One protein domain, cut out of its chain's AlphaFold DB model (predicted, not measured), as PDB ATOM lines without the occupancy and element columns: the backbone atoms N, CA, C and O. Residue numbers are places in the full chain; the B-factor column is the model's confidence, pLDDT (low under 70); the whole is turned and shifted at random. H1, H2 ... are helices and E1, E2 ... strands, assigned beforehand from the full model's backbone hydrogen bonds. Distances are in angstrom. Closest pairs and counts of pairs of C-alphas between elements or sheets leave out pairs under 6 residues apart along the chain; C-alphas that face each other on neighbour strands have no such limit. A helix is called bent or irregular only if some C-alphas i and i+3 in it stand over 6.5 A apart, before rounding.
ATOM      1  N   ALA A 193     347.509 274.931 187.549       88.12
ATOM      2  CA  ALA A 193     348.235 276.010 186.899       88.12
ATOM      3  C   ALA A 193     348.445 277.209 187.834       88.12
ATOM      4  O   ALA A 193     349.539 277.773 187.867       88.12
ATOM      5  N   ASP A 194     347.431 277.572 188.626       87.31
ATOM      6  CA  ASP A 194     347.541 278.668 189.593       87.31
ATOM      7  C   ASP A 194     348.605 278.389 190.655       87.31
ATOM      8  O   ASP A 194     349.402 279.268 190.989       87.31
ATOM      9  N   ILE A 195     348.666 277.149 191.143       88.19
ATOM     10  CA  ILE A 195     349.663 276.718 192.128       88.19
ATOM     11  C   ILE A 195     351.070 276.785 191.525       88.19
ATOM     12  O   ILE A 195     351.972 277.365 192.127       88.19
ATOM     13  N   CYS A 196     351.261 276.248 190.316       87.06
ATOM     14  CA  CYS A 196     352.569 276.236 189.661       87.06
ATOM     15  C   CYS A 196     353.071 277.637 189.275       87.06
ATOM     16  O   CYS A 196     354.278 277.881 189.274       87.06
ATOM     17  N   ARG A 197     352.164 278.565 188.942       85.56
ATOM     18  CA  ARG A 197     352.508 279.962 188.624       85.56
ATOM     19  C   ARG A 197     352.948 280.761 189.840       85.56
ATOM     20  O   ARG A 197     353.663 281.739 189.674       85.56
ATOM     21  N   ALA A 198     352.518 280.372 191.035       79.38
ATOM     22  CA  ALA A 198     352.777 281.132 192.247       79.38
ATOM     23  C   ALA A 198     354.220 280.958 192.776       79.38
ATOM     24  O   ALA A 198     354.668 281.738 193.614       79.38
ATOM     25  N   SER A 199     354.962 279.964 192.278       84.69
ATOM     26  CA  SER A 199     356.340 279.676 192.687       84.69
ATOM     27  C   SER A 199     357.351 280.696 192.137       84.69
ATOM     28  O   SER A 199     357.486 280.825 190.915       84.69
ATOM     29  N   PRO A 200     358.156 281.354 192.993       84.56
ATOM     30  CA  PRO A 200     359.317 282.123 192.562       84.56
ATOM     31  C   PRO A 200     360.287 281.294 191.712       84.56
ATOM     32  O   PRO A 200     360.613 280.151 192.038       84.56
ATOM     33  N   LYS A 201     360.835 281.899 190.649       85.31
ATOM     34  CA  LYS A 201     361.794 281.233 189.742       85.31
ATOM     35  C   LYS A 201     363.023 280.674 190.466       85.31
ATOM     36  O   LYS A 201     363.537 279.636 190.066       85.31
ATOM     37  N   GLN A 202     363.475 281.334 191.530       85.75
ATOM     38  CA  GLN A 202     364.615 280.886 192.332       85.75
ATOM     39  C   GLN A 202     364.384 279.497 192.944       85.75
ATOM     40  O   GLN A 202     365.306 278.685 192.982       85.75
ATOM     41  N   TRP A 203     363.153 279.184 193.359       86.38
ATOM     42  CA  TRP A 203     362.828 277.868 193.910       86.38
ATOM     43  C   TRP A 203     362.953 276.761 192.866       86.38
ATOM     44  O   TRP A 203     363.399 275.666 193.193       86.38
ATOM     45  N   LEU A 204     362.645 277.053 191.599       88.69
ATOM     46  CA  LEU A 204     362.831 276.086 190.516       88.69
ATOM     47  C   LEU A 204     364.308 275.708 190.358       88.69
ATOM     48  O   LEU A 204     364.615 274.528 190.243       88.69
ATOM     49  N   VAL A 205     365.223 276.680 190.429       87.50
ATOM     50  CA  VAL A 205     366.673 276.422 190.348       87.50
ATOM     51  C   VAL A 205     367.145 275.558 191.505       87.50
ATOM     52  O   VAL A 205     367.860 274.584 191.300       87.50
ATOM     53  N   ILE A 206     366.742 275.913 192.727       87.44
ATOM     54  CA  ILE A 206     367.148 275.192 193.937       87.44
ATOM     55  C   ILE A 206     366.728 273.722 193.834       87.44
ATOM     56  O   ILE A 206     367.529 272.824 194.099       87.44
ATOM     57  N   GLU A 207     365.497 273.462 193.397       88.50
ATOM     58  CA  GLU A 207     364.983 272.098 193.292       88.50
ATOM     59  C   GLU A 207     365.552 271.325 192.100       88.50
ATOM     60  O   GLU A 207     365.833 270.131 192.235       88.50
ATOM     61  N   GLU A 208     365.805 271.981 190.962       90.75
ATOM     62  CA  GLU A 208     366.534 271.367 189.848       90.75
ATOM     63  C   GLU A 208     367.933 270.929 190.298       90.75
ATOM     64  O   GLU A 208     368.346 269.790 190.057       90.75
ATOM     65  N   ASN A 209     368.643 271.800 191.019       89.62
ATOM     66  CA  ASN A 209     369.980 271.528 191.543       89.62
ATOM     67  C   ASN A 209     369.949 270.367 192.526       89.62
ATOM     68  O   ASN A 209     370.758 269.447 192.415       89.62
ATOM     69  N   ARG A 210     368.972 270.345 193.434       87.94
ATOM     70  CA  ARG A 210     368.780 269.233 194.367       87.94
ATOM     71  C   ARG A 210     368.538 267.915 193.628       87.94
ATOM     72  O   ARG A 210     369.125 266.891 193.984       87.94
ATOM     73  N   ALA A 211     367.713 267.920 192.581       88.69
ATOM     74  CA  ALA A 211     367.458 266.738 191.760       88.69
ATOM     75  C   ALA A 211     368.710 266.271 190.988       88.69
ATOM     76  O   ALA A 211     368.965 265.066 190.907       88.69
ATOM     77  N   ARG A 212     369.520 267.204 190.474       90.69
ATOM     78  CA  ARG A 212     370.800 266.933 189.796       90.69
ATOM     79  C   ARG A 212     371.853 266.371 190.743       90.69
ATOM     80  O   ARG A 212     372.471 265.359 190.412       90.69
ATOM     81  N   SER A 213     371.998 266.943 191.935       90.25
ATOM     82  CA  SER A 213     372.925 266.456 192.962       90.25
ATOM     83  C   SER A 213     372.612 265.014 193.359       90.25
ATOM     84  O   SER A 213     373.508 264.172 193.369       90.25
ATOM     85  N   ARG A 214     371.328 264.671 193.551       88.56
ATOM     86  CA  ARG A 214     370.890 263.277 193.792       88.56
ATOM     87  C   ARG A 214     371.280 262.315 192.663       88.56
ATOM     88  O   ARG A 214     371.397 261.114 192.892       88.56
ATOM     89  N   ARG A 215     371.487 262.830 191.448       87.94
ATOM     90  CA  ARG A 215     371.916 262.081 190.257       87.94
ATOM     91  C   ARG A 215     373.404 262.223 189.943       87.94
ATOM     92  O   ARG A 215     373.833 261.748 188.894       87.94
ATOM     93  N   LYS A 216     374.191 262.842 190.830       93.56
ATOM     94  CA  LYS A 216     375.627 263.103 190.635       93.56
ATOM     95  C   LYS A 216     375.912 263.912 189.360       93.56
ATOM     96  O   LYS A 216     376.889 263.663 188.661       93.56
ATOM     97  N   MET A 217     375.034 264.863 189.041       91.31
ATOM     98  CA  MET A 217     375.182 265.783 187.913       91.31
ATOM     99  C   MET A 217     375.637 267.156 188.414       91.31
ATOM    100  O   MET A 217     375.167 267.616 189.452       91.31
ATOM    101  N   SER A 218     376.497 267.845 187.657       88.19
ATOM    102  CA  SER A 218     376.926 269.213 187.988       88.19
ATOM    103  C   SER A 218     375.733 270.174 188.025       88.19
ATOM    104  O   SER A 218     374.834 270.016 187.193       88.19
ATOM    105  N   PRO A 219     375.697 271.177 188.917       82.75
ATOM    106  CA  PRO A 219     374.620 272.161 188.936       82.75
ATOM    107  C   PRO A 219     374.591 272.977 187.622       82.75
ATOM    108  O   PRO A 219     375.644 273.241 187.039       82.75
ATOM    109  N   PRO A 220     373.407 273.359 187.117       72.25
ATOM    110  CA  PRO A 220     373.259 274.364 186.084       72.25
ATOM    111  C   PRO A 220     373.616 275.744 186.658       72.25
ATOM    112  O   PRO A 220     373.341 276.057 187.815       72.25
ATOM    113  N   VAL A 221     374.236 276.584 185.833       64.50
ATOM    114  CA  VAL A 221     374.665 277.933 186.241       64.50
ATOM    115  C   VAL A 221     373.490 278.925 186.225       64.50
ATOM    116  O   VAL A 221     373.535 279.946 186.901       64.50
ATOM    117  N   THR A 222     372.415 278.633 185.484       66.56
ATOM    118  CA  THR A 222     371.255 279.522 185.316       66.56
ATOM    119  C   THR A 222     369.944 278.744 185.199       66.56
ATOM    120  O   THR A 222     369.944 277.573 184.816       66.56
ATOM    121  N   VAL A 223     368.815 279.412 185.498       61.84
ATOM    122  CA  VAL A 223     367.465 278.898 185.204       61.84
ATOM    123  C   VAL A 223     367.326 278.842 183.691       61.84
ATOM    124  O   VAL A 223     366.930 279.807 183.035       61.84
ATOM    125  N   SER A 224     367.700 277.726 183.096       56.78
ATOM    126  CA  SER A 224     367.329 277.489 181.718       56.78
ATOM    127  C   SER A 224     365.849 277.105 181.760       56.78
ATOM    128  O   SER A 224     365.481 276.236 182.544       56.78
ATOM    129  N   GLY A 225     364.977 277.768 180.993       65.75
ATOM    130  CA  GLY A 225     363.565 277.375 180.817       65.75
ATOM    131  C   GLY A 225     363.429 276.030 180.089       65.75
ATOM    132  O   GLY A 225     362.642 275.889 179.161       65.75
ATOM    133  N   VAL A 226     364.287 275.083 180.446       70.50
ATOM    134  CA  VAL A 226     364.556 273.818 179.796       70.50
ATOM    135  C   VAL A 226     363.809 272.752 180.568       70.50
ATOM    136  O   VAL A 226     363.766 272.733 181.795       70.50
ATOM    137  N   SER A 227     363.219 271.855 179.794       90.56
ATOM    138  CA  SER A 227     362.588 270.638 180.273       90.56
ATOM    139  C   SER A 227     363.492 269.889 181.255       90.56
ATOM    140  O   SER A 227     364.649 269.604 180.954       90.56
ATOM    141  N   TRP A 228     362.943 269.482 182.396       93.75
ATOM    142  CA  TRP A 228     363.579 268.555 183.331       93.75
ATOM    143  C   TRP A 228     363.439 267.096 182.872       93.75
ATOM    144  O   TRP A 228     363.714 266.182 183.647       93.75
ATOM    145  N   ALA A 229     363.021 266.822 181.629       94.25
ATOM    146  CA  ALA A 229     362.856 265.452 181.135       94.25
ATOM    147  C   ALA A 229     364.174 264.659 181.159       94.25
ATOM    148  O   ALA A 229     364.165 263.444 181.344       94.25
ATOM    149  N   TYR A 230     365.320 265.341 181.061       92.50
ATOM    150  CA  TYR A 230     366.642 264.724 181.220       92.50
ATOM    151  C   TYR A 230     366.892 264.194 182.650       92.50
ATOM    152  O   TYR A 230     367.769 263.356 182.861       92.50
ATOM    153  N   LEU A 231     366.114 264.661 183.634       92.44
ATOM    154  CA  LEU A 231     366.093 264.170 185.012       92.44
ATOM    155  C   LEU A 231     365.078 263.045 185.216       92.44
ATOM    156  O   LEU A 231     364.847 262.662 186.359       92.44
ATOM    157  N   LEU A 232     364.454 262.490 184.177       93.75
ATOM    158  CA  LEU A 232     363.644 261.281 184.323       93.75
ATOM    159  C   LEU A 232     364.555 260.050 184.371       93.75
ATOM    160  O   LEU A 232     365.621 259.992 183.761       93.75
ATOM    161  N   THR A 233     364.200 259.052 185.178       92.38
ATOM    162  CA  THR A 233     364.766 257.703 185.006       92.38
ATOM    163  C   THR A 233     364.148 257.050 183.770       92.38
ATOM    164  O   THR A 233     363.084 257.466 183.312       92.38
ATOM    165  N   ARG A 234     364.760 255.973 183.264       93.50
ATOM    166  CA  ARG A 234     364.188 255.189 182.157       93.50
ATOM    167  C   ARG A 234     362.748 254.742 182.444       93.50
ATOM    168  O   ARG A 234     361.892 254.860 181.577       93.50
ATOM    169  N   ASN A 235     362.471 254.288 183.668       91.12
ATOM    170  CA  ASN A 235     361.129 253.854 184.060       91.12
ATOM    171  C   ASN A 235     360.141 255.023 184.094       91.12
ATOM    172  O   ASN A 235     359.053 254.913 183.543       91.12
ATOM    173  N   GLN A 236     360.535 256.165 184.665       92.44
ATOM    174  CA  GLN A 236     359.686 257.360 184.693       92.44
ATOM    175  C   GLN A 236     359.376 257.875 183.286       92.44
ATOM    176  O   GLN A 236     358.235 258.227 183.017       92.44
ATOM    177  N   ALA A 237     360.354 257.870 182.375       94.38
ATOM    178  CA  ALA A 237     360.137 258.232 180.975       94.38
ATOM    179  C   ALA A 237     359.161 257.268 180.274       94.38
ATOM    180  O   ALA A 237     358.287 257.707 179.526       94.38
ATOM    181  N   ASN A 238     359.249 255.965 180.563       91.25
ATOM    182  CA  ASN A 238     358.288 254.981 180.061       91.25
ATOM    183  C   ASN A 238     356.871 255.234 180.608       91.25
ATOM    184  O   ASN A 238     355.905 255.176 179.848       91.25
ATOM    185  N   PHE A 239     356.735 255.536 181.907       89.94
ATOM    186  CA  PHE A 239     355.438 255.862 182.514       89.94
ATOM    187  C   PHE A 239     354.851 257.134 181.914       89.94
ATOM    188  O   PHE A 239     353.679 257.152 181.558       89.94
ATOM    189  N   GLU A 240     355.669 258.167 181.735       92.50
ATOM    190  CA  GLU A 240     355.270 259.432 181.122       92.50
ATOM    191  C   GLU A 240     354.715 259.215 179.708       92.50
ATOM    192  O   GLU A 240     353.579 259.601 179.431       92.50
ATOM    193  N   SER A 241     355.445 258.485 178.858       92.88
ATOM    194  CA  SER A 241     355.017 258.156 177.491       92.88
ATOM    195  C   SER A 241     353.698 257.372 177.462       92.88
ATOM    196  O   SER A 241     352.787 257.668 176.675       92.88
ATOM    197  N   ARG A 242     353.550 256.403 178.373       88.81
ATOM    198  CA  ARG A 242     352.313 255.636 178.535       88.81
ATOM    199  C   ARG A 242     351.151 256.532 178.967       88.81
ATOM    200  O   ARG A 242     350.083 256.475 178.361       88.81
ATOM    201  N   TYR A 243     351.349 257.373 179.981       89.38
ATOM    202  CA  TYR A 243     350.319 258.279 180.487       89.38
ATOM    203  C   TYR A 243     349.914 259.333 179.459       89.38
ATOM    204  O   TYR A 243     348.728 259.647 179.371       89.38
ATOM    205  N   ARG A 244     350.835 259.804 178.609       91.88
ATOM    206  CA  ARG A 244     350.486 260.666 177.469       91.88
ATOM    207  C   ARG A 244     349.534 259.991 176.494       91.88
ATOM    208  O   ARG A 244     348.551 260.601 176.080       91.88
ATOM    209  N   SER A 245     349.834 258.745 176.138       89.50
ATOM    210  CA  SER A 245     349.016 257.964 175.208       89.50
ATOM    211  C   SER A 245     347.607 257.761 175.768       89.50
ATOM    212  O   SER A 245     346.626 258.045 175.085       89.50
ATOM    213  N   LEU A 246     347.513 257.389 177.049       84.50
ATOM    214  CA  LEU A 246     346.242 257.228 177.758       84.50
ATOM    215  C   LEU A 246     345.462 258.541 177.871       84.50
ATOM    216  O   LEU A 246     344.254 258.562 177.655       84.50
ATOM    217  N   TRP A 247     346.135 259.648 178.189       85.75
ATOM    218  CA  TRP A 247     345.499 260.962 178.264       85.75
ATOM    219  C   TRP A 247     344.870 261.347 176.926       85.75
ATOM    220  O   TRP A 247     343.697 261.714 176.880       85.75
ATOM    221  N   LYS A 248     345.627 261.210 175.831       89.44
ATOM    222  CA  LYS A 248     345.150 261.523 174.480       89.44
ATOM    223  C   LYS A 248     343.981 260.632 174.066       89.44
ATOM    224  O   LYS A 248     343.016 261.136 173.504       89.44
ATOM    225  N   GLU A 249     344.048 259.337 174.365       86.56
ATOM    226  CA  GLU A 249     342.957 258.394 174.098       86.56
ATOM    227  C   GLU A 249     341.672 258.782 174.848       86.56
ATOM    228  O   GLU A 249     340.588 258.741 174.272       86.56
ATOM    229  N   LYS A 250     341.778 259.172 176.125       81.50
ATOM    230  CA  LYS A 250     340.607 259.398 176.987       81.50
ATOM    231  C   LYS A 250     340.021 260.800 176.903       81.50
ATOM    232  O   LYS A 250     338.806 260.950 176.962       81.50
ATOM    233  N   LEU A 251     340.867 261.819 176.838       86.38
ATOM    234  CA  LEU A 251     340.446 263.219 176.891       86.38
ATOM    235  C   LEU A 251     340.524 263.906 175.528       86.38
ATOM    236  O   LEU A 251     340.033 265.021 175.385       86.38
ATOM    237  N   GLY A 252     341.122 263.258 174.522       88.44
ATOM    238  CA  GLY A 252     341.216 263.789 173.160       88.44
ATOM    239  C   GLY A 252     342.162 264.984 173.008       88.44
ATOM    240  O   GLY A 252     342.272 265.532 171.914       88.44
ATOM    241  N   THR A 253     342.852 265.394 174.075       91.56
ATOM    242  CA  THR A 253     343.746 266.559 174.093       91.56
ATOM    243  C   THR A 253     345.207 266.146 174.251       91.56
ATOM    244  O   THR A 253     345.516 265.042 174.703       91.56
ATOM    245  N   ASP A 254     346.129 267.029 173.863       93.94
ATOM    246  CA  ASP A 254     347.553 266.828 174.134       93.94
ATOM    247  C   ASP A 254     347.866 267.251 175.581       93.94
ATOM    248  O   ASP A 254     347.676 268.424 175.924       93.94
ATOM    249  N   PRO A 255     348.381 266.351 176.439       93.44
ATOM    250  CA  PRO A 255     348.711 266.689 177.823       93.44
ATOM    251  C   PRO A 255     349.794 267.772 177.956       93.44
ATOM    252  O   PRO A 255     349.864 268.416 178.995       93.44
ATOM    253  N   SER A 256     350.633 268.004 176.937       95.25
ATOM    254  CA  SER A 256     351.595 269.122 176.940       95.25
ATOM    255  C   SER A 256     350.945 270.499 176.791       95.25
ATOM    256  O   SER A 256     351.598 271.504 177.053       95.25
ATOM    257  N   THR A 257     349.673 270.550 176.396       94.38
ATOM    258  CA  THR A 257     348.907 271.794 176.223       94.38
ATOM    259  C   THR A 257     347.921 272.055 177.361       94.38
ATOM    260  O   THR A 257     347.329 273.130 177.418       94.38
ATOM    261  N   ASP A 258     347.741 271.096 178.276       92.69
ATOM    262  CA  ASP A 258     346.843 271.237 179.421       92.69
ATOM    263  C   ASP A 258     347.633 271.589 180.687       92.69
ATOM    264  O   ASP A 258     348.329 270.760 181.276       92.69
ATOM    265  N   GLU A 259     347.477 272.833 181.126       91.62
ATOM    266  CA  GLU A 259     348.108 273.394 182.324       91.62
ATOM    267  C   GLU A 259     347.706 272.713 183.638       91.62
ATOM    268  O   GLU A 259     348.382 272.872 184.652       91.62
ATOM    269  N   ASN A 260     346.638 271.915 183.612       89.69
ATOM    270  CA  ASN A 260     346.149 271.158 184.756       89.69
ATOM    271  C   ASN A 260     346.408 269.654 184.634       89.69
ATOM    272  O   ASN A 260     345.887 268.858 185.423       89.69
ATOM    273  N   CYS A 261     347.207 269.239 183.652       90.75
ATOM    274  CA  CYS A 261     347.623 267.856 183.512       90.75
ATOM    275  C   CYS A 261     348.772 267.534 184.474       90.75
ATOM    276  O   CYS A 261     349.837 268.154 184.421       90.75
ATOM    277  N   LEU A 262     348.555 266.534 185.333       90.88
ATOM    278  CA  LEU A 262     349.581 265.944 186.189       90.88
ATOM    279  C   LEU A 262     349.586 264.431 186.056       90.88
ATOM    280  O   LEU A 262     348.522 263.812 186.006       90.88
ATOM    281  N   PHE A 263     350.782 263.855 186.080       91.12
ATOM    282  CA  PHE A 263     351.026 262.419 186.131       91.12
ATOM    283  C   PHE A 263     351.790 262.060 187.403       91.12
ATOM    284  O   PHE A 263     352.820 262.659 187.692       91.12
ATOM    285  N   ASP A 264     351.343 261.053 188.141       88.81
ATOM    286  CA  ASP A 264     352.136 260.458 189.214       88.81
ATOM    287  C   ASP A 264     353.108 259.423 188.621       88.81
ATOM    288  O   ASP A 264     352.717 258.308 188.272       88.81
ATOM    289  N   LEU A 265     354.388 259.790 188.492       89.69
ATOM    290  CA  LEU A 265     355.427 258.894 187.962       89.69
ATOM    291  C   LEU A 265     356.136 258.085 189.064       89.69
ATOM    292  O   LEU A 265     357.198 257.510 188.811       89.69
ATOM    293  N   SER A 266     355.604 258.057 190.290       83.19
ATOM    294  CA  SER A 266     356.189 257.283 191.393       83.19
ATOM    295  C   SER A 266     355.832 255.797 191.364       83.19
ATOM    296  O   SER A 266     356.487 255.004 192.040       83.19
ATOM    297  N   GLN A 267     354.821 255.402 190.588       73.31
ATOM    298  CA  GLN A 267     354.311 254.033 190.566       73.31
ATOM    299  C   GLN A 267     354.161 253.530 189.133       73.31
ATOM    300  O   GLN A 267     353.578 254.206 188.284       73.31
ATOM    301  N   ASP A 268     354.668 252.318 188.883       67.25
ATOM    302  CA  ASP A 268     354.307 251.571 187.686       67.25
ATOM    303  C   ASP A 268     352.906 251.008 187.884       67.25
ATOM    304  O   ASP A 268     352.694 250.089 188.679       67.25
ATOM    305  N   HIS A 269     351.938 251.536 187.151       63.97
ATOM    306  CA  HIS A 269     350.617 250.927 187.086       63.97
ATOM    307  C   HIS A 269     350.467 250.018 185.867       63.97
ATOM    308  O   HIS A 269     349.381 249.930 185.303       63.97
ATOM    309  N   GLY A 270     351.553 249.310 185.520       48.62
ATOM    310  CA  GLY A 270     351.681 248.063 184.759       48.62
ATOM    311  C   GLY A 270     350.392 247.502 184.166       48.62
ATOM    312  O   GLY A 270     350.292 247.432 182.944       48.62
ATOM    313  N   TRP A 271     349.376 247.209 184.987       44.44
ATOM    314  CA  TRP A 271     348.079 246.695 184.528       44.44
ATOM    315  C   TRP A 271     346.840 247.580 184.782       44.44
ATOM    316  O   TRP A 271     345.775 247.289 184.258       44.44
ATOM    317  N   LEU A 272     346.900 248.631 185.611       46.91
ATOM    318  CA  LEU A 272     345.701 249.299 186.177       46.91
ATOM    319  C   LEU A 272     345.128 250.443 185.321       46.91
ATOM    320  O   LEU A 272     344.101 251.023 185.670       46.91
ATOM    321  N   CYS A 273     345.762 250.757 184.191       44.41
ATOM    322  CA  CYS A 273     345.372 251.866 183.321       44.41
ATOM    323  C   CYS A 273     344.133 251.617 182.438       44.41
ATOM    324  O   CYS A 273     343.695 252.555 181.776       44.41
ATOM    325  N   GLU A 274     343.537 250.420 182.425       42.69
ATOM    326  CA  GLU A 274     342.340 250.161 181.601       42.69
ATOM    327  C   GLU A 274     341.041 250.785 182.141       42.69
ATOM    328  O   GLU A 274     340.056 250.852 181.413       42.69
ATOM    329  N   LEU A 275     341.010 251.323 183.366       43.03
ATOM    330  CA  LEU A 275     339.780 251.888 183.945       43.03
ATOM    331  C   LEU A 275     340.010 253.223 184.663       43.03
ATOM    332  O   LEU A 275     339.632 253.413 185.817       43.03
ATOM    333  N   ALA A 276     340.557 254.208 183.950       41.09
ATOM    334  CA  ALA A 276     340.472 255.616 184.348       41.09
ATOM    335  C   ALA A 276     339.061 256.191 184.082       41.09
ATOM    336  O   ALA A 276     338.901 257.164 183.354       41.09
ATOM    337  N   TYR A 277     338.037 255.546 184.652       41.16
ATOM    338  CA  TYR A 277     336.736 256.148 184.975       41.16
ATOM    339  C   TYR A 277     335.993 255.430 186.116       41.16
ATOM    340  O   TYR A 277     334.850 255.768 186.416       41.16
ATOM    341  N   CYS A 278     336.609 254.474 186.821       37.00
ATOM    342  CA  CYS A 278     335.949 253.874 187.976       37.00
ATOM    343  C   CYS A 278     336.090 254.772 189.210       37.00
ATOM    344  O   CYS A 278     336.822 254.476 190.144       37.00
ATOM    345  N   CYS A 279     335.224 255.783 189.269       40.50
ATOM    346  CA  CYS A 279     334.571 256.213 190.507       40.50
ATOM    347  C   CYS A 279     333.757 255.065 191.166       40.50
ATOM    348  O   CYS A 279     333.074 255.293 192.155       40.50
ATOM    349  N   GLN A 280     333.787 253.852 190.597       40.81
ATOM    350  CA  GLN A 280     333.039 252.671 191.025       40.81
ATOM    351  C   GLN A 280     333.867 251.669 191.839       40.81
ATOM    352  O   GLN A 280     333.275 250.853 192.534       40.81
ATOM    353  N   ASP A 281     335.204 251.733 191.793       45.47
ATOM    354  CA  ASP A 281     336.047 250.988 192.732       45.47
ATOM    355  C   ASP A 281     336.650 251.995 193.728       45.47
ATOM    356  O   ASP A 281     337.640 252.657 193.399       45.47
ATOM    357  N   PRO A 282     336.040 252.177 194.916       48.03
ATOM    358  CA  PRO A 282     336.509 253.134 195.919       48.03
ATOM    359  C   PRO A 282     337.927 252.831 196.435       48.03
ATOM    360  O   PRO A 282     338.538 253.700 197.070       48.03
ATOM    361  N   ASP A 283     338.471 251.646 196.134       46.28
ATOM    362  CA  ASP A 283     339.818 251.237 196.521       46.28
ATOM    363  C   ASP A 283     340.887 251.570 195.464       46.28
ATOM    364  O   ASP A 283     342.083 251.595 195.791       46.28
ATOM    365  N   ARG A 284     340.497 251.905 194.222       54.00
ATOM    366  CA  ARG A 284     341.424 252.282 193.136       54.00
ATOM    367  C   ARG A 284     341.626 253.795 193.059       54.00
ATOM    368  O   ARG A 284     340.698 254.584 193.198       54.00
ATOM    369  N   ARG A 285     342.875 254.219 192.849       60.25
ATOM    370  CA  ARG A 285     343.297 255.622 193.006       60.25
ATOM    371  C   ARG A 285     343.742 256.243 191.679       60.25
ATOM    372  O   ARG A 285     344.453 255.574 190.929       60.25
ATOM    373  N   PRO A 286     343.382 257.508 191.401       61.97
ATOM    374  CA  PRO A 286     343.786 258.188 190.177       61.97
ATOM    375  C   PRO A 286     345.288 258.492 190.190       61.97
ATOM    376  O   PRO A 286     345.829 258.976 191.182       61.97
ATOM    377  N   VAL A 287     345.942 258.205 189.066       68.25
ATOM    378  CA  VAL A 287     347.387 258.422 188.829       68.25
ATOM    379  C   VAL A 287     347.633 259.595 187.883       68.25
ATOM    380  O   VAL A 287     348.767 259.984 187.628       68.25
ATOM    381  N   THR A 288     346.551 260.165 187.358       68.94
ATOM    382  CA  THR A 288     346.546 261.393 186.574       68.94
ATOM    383  C   THR A 288     345.510 262.349 187.148       68.94
ATOM    384  O   THR A 288     344.606 261.924 187.874       68.94
ATOM    385  N   SER A 289     345.615 263.634 186.811       70.88
ATOM    386  CA  SER A 289     344.605 264.615 187.222       70.88
ATOM    387  C   SER A 289     343.225 264.382 186.592       70.88
ATOM    388  O   SER A 289     342.203 264.808 187.144       70.88
ATOM    389  N   GLY A 290     343.188 263.638 185.479       72.31
ATOM    390  CA  GLY A 290     341.983 263.191 184.787       72.31
ATOM    391  C   GLY A 290     341.058 264.330 184.346       72.31
ATOM    392  O   GLY A 290     341.425 265.503 184.344       72.31
ATOM    393  N   ALA A 291     339.810 263.986 184.012       70.88
ATOM    394  CA  ALA A 291     338.797 264.963 183.598       70.88
ATOM    395  C   ALA A 291     338.462 265.990 184.698       70.88
ATOM    396  O   ALA A 291     338.083 267.118 184.399       70.88
ATOM    397  N   LYS A 292     338.620 265.604 185.973       70.81
ATOM    398  CA  LYS A 292     338.360 266.476 187.126       70.81
ATOM    399  C   LYS A 292     339.472 267.505 187.363       70.81
ATOM    400  O   LYS A 292     339.271 268.390 188.188       70.81
ATOM    401  N   ARG A 293     340.621 267.395 186.674       74.88
ATOM    402  CA  ARG A 293     341.782 268.293 186.820       74.88
ATOM    403  C   ARG A 293     342.247 268.442 188.279       74.88
ATOM    404  O   ARG A 293     342.689 269.504 188.699       74.88
ATOM    405  N   GLN A 294     342.125 267.370 189.060       79.12
ATOM    406  CA  GLN A 294     342.487 267.348 190.479       79.12
ATOM    407  C   GLN A 294     343.932 266.894 190.663       79.12
ATOM    408  O   GLN A 294     344.441 266.099 189.881       79.12
ATOM    409  N   ILE A 295     344.602 267.354 191.716       80.88
ATOM    410  CA  ILE A 295     345.944 266.862 192.039       80.88
ATOM    411  C   ILE A 295     345.837 265.378 192.432       80.88
ATOM    412  O   ILE A 295     345.040 265.052 193.319       80.88
ATOM    413  N   PRO A 296     346.603 264.467 191.796       77.38
ATOM    414  CA  PRO A 296     346.647 263.068 192.212       77.38
ATOM    415  C   PRO A 296     347.009 262.944 193.694       77.38
ATOM    416  O   PRO A 296     347.756 263.760 194.233       77.38
ATOM    417  N   THR A 297     346.496 261.920 194.376       74.12
ATOM    418  CA  THR A 297     346.753 261.747 195.813       74.12
ATOM    419  C   THR A 297     348.251 261.585 196.086       74.12
ATOM    420  O   THR A 297     348.821 260.535 195.792       74.12
ATOM    421  N   ILE A 298     348.861 262.596 196.707       74.69
ATOM    422  CA  ILE A 298     350.253 262.564 197.169       74.69
ATOM    423  C   ILE A 298     350.362 261.470 198.241       74.69
ATOM    424  O   ILE A 298     349.538 261.441 199.154       74.69
ATOM    425  N   ARG A 299     351.338 260.557 198.144       69.56
ATOM    426  CA  ARG A 299     351.596 259.546 199.189       69.56
ATOM    427  C   ARG A 299     352.968 259.727 199.809       69.56
ATOM    428  O   ARG A 299     353.854 260.366 199.235       69.56
ATOM    429  N   HIS A 300     353.152 259.109 200.972       66.56
ATOM    430  CA  HIS A 300     354.462 259.018 201.595       66.56
ATOM    431  C   HIS A 300     355.492 258.434 200.626       66.56
ATOM    432  O   HIS A 300     355.262 257.386 200.020       66.56
ATOM    433  N   GLY A 301     356.609 259.138 200.454       65.00
ATOM    434  CA  GLY A 301     357.681 258.733 199.543       65.00
ATOM    435  C   GLY A 301     357.344 258.802 198.045       65.00
ATOM    436  O   GLY A 301     358.178 258.404 197.239       65.00
ATOM    437  N   SER A 302     356.161 259.297 197.651       63.47
ATOM    438  CA  SER A 302     355.637 259.169 196.279       63.47
ATOM    439  C   SER A 302     355.168 260.500 195.663       63.47
ATOM    440  O   SER A 302     354.222 260.563 194.884       63.47
ATOM    441  N   ALA A 303     355.849 261.599 195.982       68.25
ATOM    442  CA  ALA A 303     355.505 262.942 195.508       68.25
ATOM    443  C   ALA A 303     356.104 263.287 194.127       68.25
ATOM    444  O   ALA A 303     356.532 264.414 193.882       68.25
ATOM    445  N   LEU A 304     356.169 262.312 193.219       86.38
ATOM    446  CA  LEU A 304     356.714 262.499 191.872       86.38
ATOM    447  C   LEU A 304     355.598 262.897 190.902       86.38
ATOM    448  O   LEU A 304     355.307 262.193 189.936       86.38
ATOM    449  N   LEU A 305     354.948 264.025 191.194       91.25
ATOM    450  CA  LEU A 305     353.899 264.581 190.345       91.25
ATOM    451  C   LEU A 305     354.540 265.375 189.208       91.25
ATOM    452  O   LEU A 305     355.149 266.413 189.435       91.25
ATOM    453  N   TRP A 306     354.436 264.866 187.989       93.69
ATOM    454  CA  TRP A 306     355.001 265.433 186.773       93.69
ATOM    455  C   TRP A 306     353.962 266.249 186.015       93.69
ATOM    456  O   TRP A 306     352.870 265.751 185.753       93.69
ATOM    457  N   SER A 307     354.317 267.467 185.609       94.69
ATOM    458  CA  SER A 307     353.521 268.275 184.686       94.69
ATOM    459  C   SER A 307     354.062 268.125 183.259       94.69
ATOM    460  O   SER A 307     355.173 268.583 182.977       94.69
ATOM    461  N   PRO A 308     353.295 267.534 182.325       94.62
ATOM    462  CA  PRO A 308     353.708 267.389 180.930       94.62
ATOM    463  C   PRO A 308     353.812 268.720 180.182       94.62
ATOM    464  O   PRO A 308     354.577 268.800 179.223       94.62
ATOM    465  N   MET A 309     353.056 269.743 180.589       94.38
ATOM    466  CA  MET A 309     353.154 271.090 180.024       94.38
ATOM    467  C   MET A 309     354.419 271.800 180.512       94.38
ATOM    468  O   MET A 309     355.170 272.348 179.711       94.38
ATOM    469  N   LEU A 310     354.681 271.767 181.823       93.06
ATOM    470  CA  LEU A 310     355.850 272.434 182.403       93.06
ATOM    471  C   LEU A 310     357.139 271.629 182.221       93.06
ATOM    472  O   LEU A 310     358.223 272.151 182.467       93.06
ATOM    473  N   GLN A 311     357.023 270.362 181.809       94.56
ATOM    474  CA  GLN A 311     358.135 269.435 181.631       94.56
ATOM    475  C   GLN A 311     359.000 269.312 182.891       94.56
ATOM    476  O   GLN A 311     360.225 269.246 182.812       94.56
ATOM    477  N   ARG A 312     358.367 269.309 184.065       93.94
ATOM    478  CA  ARG A 312     359.043 269.184 185.359       93.94
ATOM    479  C   ARG A 312     358.140 268.563 186.412       93.94
ATOM    480  O   ARG A 312     356.924 268.477 186.242       93.94
ATOM    481  N   TRP A 313     358.751 268.173 187.523       92.19
ATOM    482  CA  TRP A 313     358.027 267.809 188.736       92.19
ATOM    483  C   TRP A 313     357.394 269.044 189.378       92.19
ATOM    484  O   TRP A 313     357.916 270.159 189.248       92.19
ATOM    485  N   LEU A 314     356.311 268.834 190.121       91.50
ATOM    486  CA  LEU A 314     355.893 269.783 191.141       91.50
ATOM    487  C   LEU A 314     356.977 269.851 192.207       91.50
ATOM    488  O   LEU A 314     357.472 268.824 192.680       91.50
ATOM    489  N   ILE A 315     357.350 271.070 192.569       90.25
ATOM    490  CA  ILE A 315     358.347 271.302 193.611       90.25
ATOM    491  C   ILE A 315     357.704 271.201 195.007       90.25
ATOM    492  O   ILE A 315     356.486 271.363 195.121       90.25
ATOM    493  N   PRO A 316     358.482 270.962 196.086       89.31
ATOM    494  CA  PRO A 316     357.937 270.821 197.440       89.31
ATOM    495  C   PRO A 316     356.972 271.951 197.827       89.31
ATOM    496  O   PRO A 316     355.897 271.696 198.363       89.31
ATOM    497  N   ASN A 317     357.305 273.191 197.470       89.44
ATOM    498  CA  ASN A 317     356.500 274.356 197.830       89.44
ATOM    499  C   ASN A 317     355.154 274.385 197.099       89.44
ATOM    500  O   ASN A 317     354.150 274.764 197.692       89.44
ATOM    501  N   GLU A 318     355.102 273.922 195.849       91.75
ATOM    502  CA  GLU A 318     353.843 273.776 195.108       91.75
ATOM    503  C   GLU A 318     352.949 272.731 195.770       91.75
ATOM    504  O   GLU A 318     351.752 272.955 195.920       91.75
ATOM    505  N   LEU A 319     353.526 271.618 196.230       90.00
ATOM    506  CA  LEU A 319     352.791 270.566 196.936       90.00
ATOM    507  C   LEU A 319     352.259 271.040 198.295       90.00
ATOM    508  O   LEU A 319     351.150 270.679 198.695       90.00
ATOM    509  N   LEU A 320     353.032 271.856 199.009       89.44
ATOM    510  CA  LEU A 320     352.613 272.451 200.274       89.44
ATOM    511  C   LEU A 320     351.511 273.498 200.057       89.44
ATOM    512  O   LEU A 320     350.481 273.444 200.727       89.44
ATOM    513  N   VAL A 321     351.651 274.394 199.075       90.62
ATOM    514  CA  VAL A 321     350.584 275.343 198.705       90.62
ATOM    515  C   VAL A 321     349.317 274.592 198.282       90.62
ATOM    516  O   VAL A 321     348.230 274.917 198.757       90.62
ATOM    517  N   ALA A 322     349.455 273.528 197.487       89.56
ATOM    518  CA  ALA A 322     348.364 272.625 197.121       89.56
ATOM    519  C   ALA A 322     347.702 271.926 198.319       89.56
ATOM    520  O   ALA A 322     346.554 271.505 198.226       89.56
ATOM    521  N   SER A 323     348.421 271.783 199.434       88.00
ATOM    522  CA  SER A 323     347.908 271.211 200.686       88.00
ATOM    523  C   SER A 323     347.320 272.275 201.625       88.00
ATOM    524  O   SER A 323     346.865 271.943 202.722       88.00
ATOM    525  N   GLY A 324     347.305 273.544 201.199       90.62
ATOM    526  CA  GLY A 324     346.754 274.685 201.929       90.62
ATOM    527  C   GLY A 324     347.745 275.400 202.851       90.62
ATOM    528  O   GLY A 324     347.310 276.135 203.736       90.62
TER     529      GLY A 324
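What this domain is: This is residues 193 to 324 of the 382 residues of a protein of Symbiodinium sp. CCMP2592 (UniProt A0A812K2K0). Six helices lie scattered round a core of loops with the short strand E1 in its middle. The longest helix, H4, runs along one side, H1 and H6 pack together on another, H2 stands at one end, and H5 with the loop of residues 276 to 285 makes the other end. The printed part has 132 residues, in the order H1, H2, H3, H4, H5, E1, H6; it is mostly helix, though under half of the residues are in named elements. It is compact, with a radius of gyration of the C-alphas of 14.9 A and spans of 48 by 32 by 29 A.

Where its parts are: H1, residues 193 to 197, begins at C-alpha 193 (348.235, 276.010, 186.899). H2 is residues 201 to 214, 20.5 A long, and H3 is residues 228 to 231. H4, residues 234 to 251, is 25.6 A long and ends at C-alpha 251 (340.446, 263.219, 176.891). H5, residues 272 to 275, is irregular, but only just: its first and last C-alphas are 6.8 A apart. E1 is residues 305 to 307, 6.8 A long. H6, residues 316 to 322, is 9.7 A long and ends at C-alpha 322 (348.364, 272.625, 197.121).

How they stand to each other: H1 touches H6, the closest C-alphas being those of Ile 195 and Glu 318, 5.9 A apart. H2 and H6 are near each other, with 7 pairs of C-alphas within 10 A. H2, with residues 208 to 212 alone, only just touches H3, with 3 pairs of C-alphas within 8 A; the closest are those of Arg 212 and Leu 231, 7.3 A. H4 is close to H5 but not clearly touching, the closest C-alphas being those of Leu 246 and Cys 273, 7.8 A. E1 pairs with no named strand, but residues 263 to 264 pair antiparallel with its residues 305 to 306, and residues 312 to 313 with its residues 306 to 307. Every O i to N i+4 pair is within hydrogen-bond range in H1, H2, H4 and H6; H3 and H5 are too short for one.

The domain as a whole: The C-alphas farthest apart, of Val 221 and Gln 280, are 48.9 A apart. The printed part has no cut. The links H2 to H3, H4 to H5 and H5 to E1 are long. The mean pLDDT of the printed part is 80.1, and residues 221 to 225, 268 to 288 and 299 to 303 are under 70.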